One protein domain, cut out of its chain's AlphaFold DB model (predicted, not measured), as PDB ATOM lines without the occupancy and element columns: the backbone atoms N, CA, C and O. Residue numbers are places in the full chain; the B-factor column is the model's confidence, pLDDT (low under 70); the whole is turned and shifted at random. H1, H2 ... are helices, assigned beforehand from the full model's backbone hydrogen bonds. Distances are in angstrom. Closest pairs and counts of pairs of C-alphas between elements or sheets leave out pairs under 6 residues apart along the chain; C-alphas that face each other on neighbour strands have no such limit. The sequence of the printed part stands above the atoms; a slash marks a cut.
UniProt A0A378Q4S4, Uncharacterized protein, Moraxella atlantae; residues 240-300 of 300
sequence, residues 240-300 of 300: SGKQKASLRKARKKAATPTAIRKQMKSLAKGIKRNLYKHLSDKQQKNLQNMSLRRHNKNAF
ATOM      1  N   SER A 240     195.642 168.608 139.079       73.56
ATOM      2  CA  SER A 240     197.084 168.340 139.133       73.56
ATOM      3  C   SER A 240     197.372 166.867 139.473       73.56
ATOM      4  O   SER A 240     196.493 166.134 139.948       73.56
ATOM      5  N   GLY A 241     198.602 166.401 139.226       57.78
ATOM      6  CA  GLY A 241     199.029 165.034 139.567       57.78
ATOM      7  C   GLY A 241     198.798 164.698 141.047       57.78
ATOM      8  O   GLY A 241     198.176 163.679 141.364       57.78
ATOM      9  N   LYS A 242     199.163 165.627 141.937       57.91
ATOM     10  CA  LYS A 242     198.963 165.534 143.392       57.91
ATOM     11  C   LYS A 242     197.485 165.457 143.784       57.91
ATOM     12  O   LYS A 242     197.082 164.561 144.523       57.91
ATOM     13  N   GLN A 243     196.626 166.299 143.200       64.44
ATOM     14  CA  GLN A 243     195.174 166.253 143.439       64.44
ATOM     15  C   GLN A 243     194.544 164.933 142.970       64.44
ATOM     16  O   GLN A 243     193.604 164.413 143.580       64.44
ATOM     17  N   LYS A 244     195.053 164.347 141.878       69.38
ATOM     18  CA  LYS A 244     194.630 163.010 141.437       69.38
ATOM     19  C   LYS A 244     195.064 161.939 142.443       69.38
ATOM     20  O   LYS A 244     194.266 161.043 142.733       69.38
ATOM     21  N   ALA A 245     196.276 162.024 142.991       62.03
ATOM     22  CA  ALA A 245     196.779 161.099 144.006       62.03
ATOM     23  C   ALA A 245     195.997 161.198 145.331       62.03
ATOM     24  O   ALA A 245     195.529 160.172 145.841       62.03
ATOM     25  N   SER A 246     195.727 162.408 145.829       66.81
ATOM     26  CA  SER A 246     194.931 162.625 147.044       66.81
ATOM     27  C   SER A 246     193.495 162.115 146.884       66.81
ATOM     28  O   SER A 246     192.982 161.395 147.745       66.81
ATOM     29  N   LEU A 247     192.864 162.340 145.723       72.25
ATOM     30  CA  LEU A 247     191.556 161.761 145.407       72.25
ATOM     31  C   LEU A 247     191.593 160.229 145.340       72.25
ATOM     32  O   LEU A 247     190.621 159.586 145.742       72.25
ATOM     33  N   ARG A 248     192.688 159.620 144.864       72.06
ATOM     34  CA  ARG A 248     192.869 158.158 144.912       72.06
ATOM     35  C   ARG A 248     192.970 157.667 146.361       72.06
ATOM     36  O   ARG A 248     192.257 156.721 146.703       72.06
ATOM     37  N   LYS A 249     193.761 158.323 147.219       75.94
ATOM     38  CA  LYS A 249     193.890 158.004 148.660       75.94
ATOM     39  C   LYS A 249     192.542 158.148 149.378       75.94
ATOM     40  O   LYS A 249     192.098 157.220 150.054       75.94
ATOM     41  N   ALA A 250     191.816 159.240 149.141       68.25
ATOM     42  CA  ALA A 250     190.485 159.476 149.699       68.25
ATOM     43  C   ALA A 250     189.453 158.437 149.229       68.25
ATOM     44  O   ALA A 250     188.661 157.943 150.033       68.25
ATOM     45  N   ARG A 251     189.476 158.046 147.945       72.19
ATOM     46  CA  ARG A 251     188.617 156.969 147.416       72.19
ATOM     47  C   ARG A 251     188.917 155.625 148.076       72.19
ATOM     48  O   ARG A 251     187.970 154.918 148.412       72.19
ATOM     49  N   LYS A 252     190.195 155.298 148.306       72.69
ATOM     50  CA  LYS A 252     190.597 154.098 149.060       72.69
ATOM     51  C   LYS A 252     190.067 154.151 150.501       72.69
ATOM     52  O   LYS A 252     189.370 153.234 150.925       72.69
ATOM     53  N   LYS A 253     190.284 155.263 151.220       73.19
ATOM     54  CA  LYS A 253     189.796 155.451 152.605       73.19
ATOM     55  C   LYS A 253     188.264 155.404 152.709       73.19
ATOM     56  O   LYS A 253     187.724 154.882 153.686       73.19
ATOM     57  N   ALA A 254     187.548 155.880 151.692       66.12
ATOM     58  CA  ALA A 254     186.087 155.856 151.648       66.12
ATOM     59  C   ALA A 254     185.481 154.443 151.555       66.12
ATOM     60  O   ALA A 254     184.293 154.294 151.838       66.12
ATOM     61  N   ALA A 255     186.266 153.428 151.169       69.75
ATOM     62  CA  ALA A 255     185.832 152.033 151.088       69.75
ATOM     63  C   ALA A 255     186.069 151.227 152.380       69.75
ATOM     64  O   ALA A 255     185.710 150.055 152.442       69.75
ATOM     65  N   THR A 256     186.644 151.834 153.422       72.56
ATOM     66  CA  THR A 256     186.890 151.146 154.698       72.56
ATOM     67  C   THR A 256     185.577 150.825 155.434       72.56
ATOM     68  O   THR A 256     184.639 151.630 155.400       72.56
ATOM     69  N   PRO A 257     185.483 149.698 156.169       72.88
ATOM     70  CA  PRO A 257     184.258 149.312 156.883       72.88
ATOM     71  C   PRO A 257     183.735 150.390 157.847       72.88
ATOM     72  O   PRO A 257     182.526 150.594 157.993       72.88
ATOM     73  N   THR A 258     184.648 151.123 158.484       77.12
ATOM     74  CA  THR A 258     184.334 152.225 159.400       77.12
ATOM     75  C   THR A 258     183.753 153.433 158.660       77.12
ATOM     76  O   THR A 258     182.748 153.995 159.110       77.12
ATOM     77  N   ALA A 259     184.311 153.805 157.503       70.56
ATOM     78  CA  ALA A 259     183.775 154.868 156.654       70.56
ATOM     79  C   ALA A 259     182.384 154.512 156.106       70.56
ATOM     80  O   ALA A 259     181.479 155.348 156.160       70.56
ATOM     81  N   ILE A 260     182.175 153.264 155.675       74.69
ATOM     82  CA  ILE A 260     180.874 152.765 155.197       74.69
ATOM     83  C   ILE A 260     179.824 152.870 156.309       74.69
ATOM     84  O   ILE A 260     178.745 153.434 156.107       74.69
ATOM     85  N   ARG A 261     180.150 152.421 157.527       78.12
ATOM     86  CA  ARG A 261     179.248 152.531 158.686       78.12
ATOM     87  C   ARG A 261     178.877 153.991 158.983       78.12
ATOM     88  O   ARG A 261     177.708 154.290 159.242       78.12
ATOM     89  N   LYS A 262     179.846 154.915 158.909       78.88
ATOM     90  CA  LYS A 262     179.613 156.361 159.087       78.88
ATOM     91  C   LYS A 262     178.708 156.937 157.985       78.88
ATOM     92  O   LYS A 262     177.802 157.707 158.305       78.88
ATOM     93  N   GLN A 263     178.899 156.537 156.725       75.50
ATOM     94  CA  GLN A 263     178.055 156.952 155.593       75.50
ATOM     95  C   GLN A 263     176.610 156.448 155.727       75.50
ATOM     96  O   GLN A 263     175.667 157.209 155.523       75.50
ATOM     97  N   MET A 264     176.413 155.197 156.145       80.44
ATOM     98  CA  MET A 264     175.071 154.648 156.375       80.44
ATOM     99  C   MET A 264     174.343 155.388 157.503       80.44
ATOM    100  O   MET A 264     173.178 155.769 157.358       80.44
ATOM    101  N   LYS A 265     175.046 155.675 158.607       81.56
ATOM    102  CA  LYS A 265     174.498 156.442 159.736       81.56
ATOM    103  C   LYS A 265     174.134 157.875 159.333       81.56
ATOM    104  O   LYS A 265     173.090 158.379 159.755       81.56
ATOM    105  N   SER A 266     174.962 158.540 158.523       77.81
ATOM    106  CA  SER A 266     174.672 159.899 158.047       77.81
ATOM    107  C   SER A 266     173.486 159.920 157.082       77.81
ATOM    108  O   SER A 266     172.615 160.780 157.213       77.81
ATOM    109  N   LEU A 267     173.382 158.934 156.190       80.19
ATOM    110  CA  LEU A 267     172.291 158.836 155.227       80.19
ATOM    111  C   LEU A 267     170.946 158.538 155.904       80.19
ATOM    112  O   LEU A 267     169.964 159.230 155.635       80.19
ATOM    113  N   ALA A 268     170.909 157.604 156.860       81.50
ATOM    114  CA  ALA A 268     169.718 157.331 157.669       81.50
ATOM    115  C   ALA A 268     169.250 158.578 158.444       81.50
ATOM    116  O   ALA A 268     168.060 158.908 158.464       81.50
ATOM    117  N   LYS A 269     170.190 159.334 159.027       81.38
ATOM    118  CA  LYS A 269     169.878 160.591 159.722       81.38
ATOM    119  C   LYS A 269     169.359 161.668 158.761       81.38
ATOM    120  O   LYS A 269     168.509 162.464 159.153       81.38
ATOM    121  N   GLY A 270     169.835 161.682 157.516       80.12
ATOM    122  CA  GLY A 270     169.423 162.646 156.491       80.12
ATOM    123  C   GLY A 270     168.021 162.383 155.971       80.12
ATOM    124  O   GLY A 270     167.251 163.329 155.806       80.12
ATOM    125  N   ILE A 271     167.667 161.106 155.821       81.06
ATOM    126  CA  ILE A 271     166.302 160.666 155.518       81.06
ATOM    127  C   ILE A 271     165.360 161.091 156.648       81.06
ATOM    128  O   ILE A 271     164.402 161.814 156.398       81.06
ATOM    129  N   LYS A 272     165.699 160.778 157.910       81.75
ATOM    130  CA  LYS A 272     164.890 161.175 159.080       81.75
ATOM    131  C   LYS A 272     164.700 162.696 159.203       81.75
ATOM    132  O   LYS A 272     163.711 163.154 159.762       81.75
ATOM    133  N   ARG A 273     165.653 163.492 158.707       76.88
ATOM    134  CA  ARG A 273     165.617 164.967 158.722       76.88
ATOM    135  C   ARG A 273     165.036 165.578 157.441       76.88
ATOM    136  O   ARG A 273     165.158 166.786 157.257       76.88
ATOM    137  N   ASN A 274     164.416 164.778 156.569       79.38
ATOM    138  CA  ASN A 274     163.803 165.216 155.310       79.38
ATOM    139  C   ASN A 274     164.761 165.957 154.355       79.38
ATOM    140  O   ASN A 274     164.326 166.734 153.506       79.38
ATOM    141  N   LEU A 275     166.076 165.713 154.445       75.56
ATOM    142  CA  LEU A 275     167.064 166.357 153.565       75.56
ATOM    143  C   LEU A 275     167.014 165.812 152.127       75.56
ATOM    144  O   LEU A 275     167.454 166.475 151.190       75.56
ATOM    145  N   TYR A 276     166.434 164.624 151.949       76.44
ATOM    146  CA  TYR A 276     166.277 163.934 150.668       76.44
ATOM    147  C   TYR A 276     164.826 163.937 150.164       76.44
ATOM    148  O   TYR A 276     164.461 163.086 149.367       76.44
ATOM    149  N   LYS A 277     163.992 164.898 150.596       76.00
ATOM    150  CA  LYS A 277     162.549 164.954 150.276       76.00
ATOM    151  C   LYS A 277     162.224 164.966 148.770       76.00
ATOM    152  O   LYS A 277     161.124 164.611 148.376       76.00
ATOM    153  N   HIS A 278     163.177 165.373 147.934       75.31
ATOM    154  CA  HIS A 278     163.056 165.371 146.473       75.31
ATOM    155  C   HIS A 278     163.261 163.981 145.835       75.31
ATOM    156  O   HIS A 278     163.075 163.838 144.631       75.31
ATOM    157  N   LEU A 279     163.670 162.972 146.610       77.25
ATOM    158  CA  LEU A 279     163.872 161.590 146.172       77.25
ATOM    159  C   LEU A 279     162.717 160.722 146.678       77.25
ATOM    160  O   LEU A 279     162.364 160.805 147.854       77.25
ATOM    161  N   SER A 280     162.179 159.851 145.822       81.44
ATOM    162  CA  SER A 280     161.161 158.870 146.222       81.44
ATOM    163  C   SER A 280     161.720 157.836 147.202       81.44
ATOM    164  O   SER A 280     162.924 157.575 147.223       81.44
ATOM    165  N   ASP A 281     160.861 157.170 147.971       77.44
ATOM    166  CA  ASP A 281     161.284 156.149 148.945       77.44
ATOM    167  C   ASP A 281     162.093 155.017 148.299       77.44
ATOM    168  O   ASP A 281     163.071 154.523 148.866       77.44
ATOM    169  N   LYS A 282     161.741 154.645 147.062       79.19
ATOM    170  CA  LYS A 282     162.501 153.681 146.256       79.19
ATOM    171  C   LYS A 282     163.901 154.210 145.929       79.19
ATOM    172  O   LYS A 282     164.873 153.467 146.023       79.19
ATOM    173  N   GLN A 283     164.026 155.493 145.589       75.75
ATOM    174  CA  GLN A 283     165.317 156.137 145.329       75.75
ATOM    175  C   GLN A 283     166.156 156.288 146.606       75.75
ATOM    176  O   GLN A 283     167.364 156.063 146.566       75.75
ATOM    177  N   GLN A 284     165.538 156.586 147.750       77.69
ATOM    178  CA  GLN A 284     166.228 156.667 149.042       77.69
ATOM    179  C   GLN A 284     166.759 155.297 149.496       77.69
ATOM    180  O   GLN A 284     167.916 155.190 149.907       77.69
ATOM    181  N   LYS A 285     165.961 154.230 149.340       75.94
ATOM    182  CA  LYS A 285     166.401 152.840 149.569       75.94
ATOM    183  C   LYS A 285     167.507 152.426 148.595       75.94
ATOM    184  O   LYS A 285     168.488 151.802 148.993       75.94
ATOM    185  N   ASN A 286     167.417 152.837 147.332       77.75
ATOM    186  CA  ASN A 286     168.479 152.588 146.359       77.75
ATOM    187  C   ASN A 286     169.786 153.309 146.712       77.75
ATOM    188  O   ASN A 286     170.846 152.745 146.474       77.75
ATOM    189  N   LEU A 287     169.746 154.501 147.318       72.25
ATOM    190  CA  LEU A 287     170.952 155.192 147.792       72.25
ATOM    191  C   LEU A 287     171.642 154.444 148.944       72.25
ATOM    192  O   LEU A 287     172.868 154.343 148.947       72.25
ATOM    193  N   GLN A 288     170.866 153.869 149.870       70.25
ATOM    194  CA  GLN A 288     171.385 152.969 150.914       70.25
ATOM    195  C   GLN A 288     172.062 151.742 150.289       70.25
ATOM    196  O   GLN A 288     173.213 151.430 150.594       70.25
ATOM    197  N   ASN A 289     171.386 151.103 149.334       71.44
ATOM    198  CA  ASN A 289     171.893 149.911 148.653       71.44
ATOM    199  C   ASN A 289     173.092 150.206 147.738       71.44
ATOM    200  O   ASN A 289     173.971 149.364 147.573       71.44
ATOM    201  N   MET A 290     173.160 151.396 147.137       64.81
ATOM    202  CA  MET A 290     174.283 151.838 146.308       64.81
ATOM    203  C   MET A 290     175.536 152.127 147.123       64.81
ATOM    204  O   MET A 290     176.626 151.852 146.625       64.81
ATOM    205  N   SER A 291     175.395 152.674 148.336       61.94
ATOM    206  CA  SER A 291     176.522 152.785 149.265       61.94
ATOM    207  C   SER A 291     177.106 151.391 149.482       61.94
ATOM    208  O   SER A 291     178.247 151.168 149.119       61.94
ATOM    209  N   LEU A 292     176.291 150.398 149.849       60.84
ATOM    210  CA  LEU A 292     176.741 149.011 150.034       60.84
ATOM    211  C   LEU A 292     177.345 148.373 148.761       60.84
ATOM    212  O   LEU A 292     178.389 147.728 148.820       60.84
ATOM    213  N   ARG A 293     176.731 148.575 147.587       59.38
ATOM    214  CA  ARG A 293     177.166 147.957 146.316       59.38
ATOM    215  C   ARG A 293     178.446 148.545 145.721       59.38
ATOM    216  O   ARG A 293     179.178 147.812 145.064       59.38
ATOM    217  N   ARG A 294     178.725 149.840 145.914       57.41
ATOM    218  CA  ARG A 294     179.967 150.471 145.419       57.41
ATOM    219  C   ARG A 294     181.222 149.892 146.072       57.41
ATOM    220  O   ARG A 294     182.289 149.986 145.482       57.41
ATOM    221  N   HIS A 295     181.083 149.281 147.245       53.75
ATOM    222  CA  HIS A 295     182.198 148.747 148.022       53.75
ATOM    223  C   HIS A 295     182.450 147.254 147.794       53.75
ATOM    224  O   HIS A 295     183.529 146.778 148.111       53.75
ATOM    225  N   ASN A 296     181.504 146.531 147.182       51.62
ATOM    226  CA  ASN A 296     181.632 145.091 146.936       51.62
ATOM    227  C   ASN A 296     182.295 144.745 145.585       51.62
ATOM    228  O   ASN A 296     182.502 143.580 145.280       51.62
ATOM    229  N   LYS A 297     182.597 145.746 144.744       51.69
ATOM    230  CA  LYS A 297     183.224 145.549 143.420       51.69
ATOM    231  C   LYS A 297     184.760 145.566 143.432       51.69
ATOM    232  O   LYS A 297     185.346 145.328 142.387       51.69
ATOM    233  N   ASN A 298     185.378 145.823 144.587       45.28
ATOM    234  CA  ASN A 298     186.835 145.802 144.778       45.28
ATOM    235  C   ASN A 298     187.275 144.680 145.741       45.28
ATOM    236  O   ASN A 298     188.346 144.765 146.330       45.28
ATOM    237  N   ALA A 299     186.419 143.679 145.960       38.84
ATOM    238  CA  ALA A 299     186.725 142.496 146.759       38.84
ATOM    239  C   ALA A 299     187.043 141.302 145.843       38.84
ATOM    240  O   ALA A 299     186.422 140.260 145.987       38.84
ATOM    241  N   PHE A 300     187.929 141.516 144.868       34.31
ATOM    242  CA  PHE A 300     188.745 140.529 144.150       34.31
ATOM    243  C   PHE A 300     189.942 141.278 143.567       34.31
ATOM    244  O   PHE A 300     189.705 142.370 142.993       34.31
TER     245      PHE A 300
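AT A GLANCE: This is residues 240 to 300 of the 300 residues of an uncharacterized protein of Moraxella atlantae (UniProt A0A378Q4S4). H1 sticks out as a free arm, nearly at right angles to a helical hairpin in which H2 and H3 run side by side in opposite directions. The 61 printed residues, all helix by class, hold three named helices, H1, H2 and H3 in chain order. The whole is loose, with a radius of gyration of the C-alphas of 14.0 A, spanning 38 by 28 by 18 A.

HOW THE PARTS SIT: H1, residues 241 to 253, is close to but not clearly touching H2, residues 257 to 272: their closest C-alphas, Lys 253 and Ala 259, are 7.3 A apart, their lines about perpendicular at 81 degrees. H3, residues 281 to 298, touches H2 with residues 284 to 292 alone, closest at C-alphas 264 and 288, 6.8 A. This hairpin has a shallow tilt of 7 degrees, opposite ways. H1 and H3 are apart. Every O i to N i+4 pair is within hydrogen-bond range in H1 and H2, 10 of 14 in H3.

IN THESE COORDINATES: H1 begins at C-alpha 241 (199.029, 165.034, 139.567). H2 measures 22.8 A. H3, 27.9 A, has a kink of 30 degrees near residue 289 and ends at C-alpha 298 (186.835, 145.802, 144.778).

THE WHOLE: The printed part has no cut. Residues 290 to 300 are under pLDDT 70.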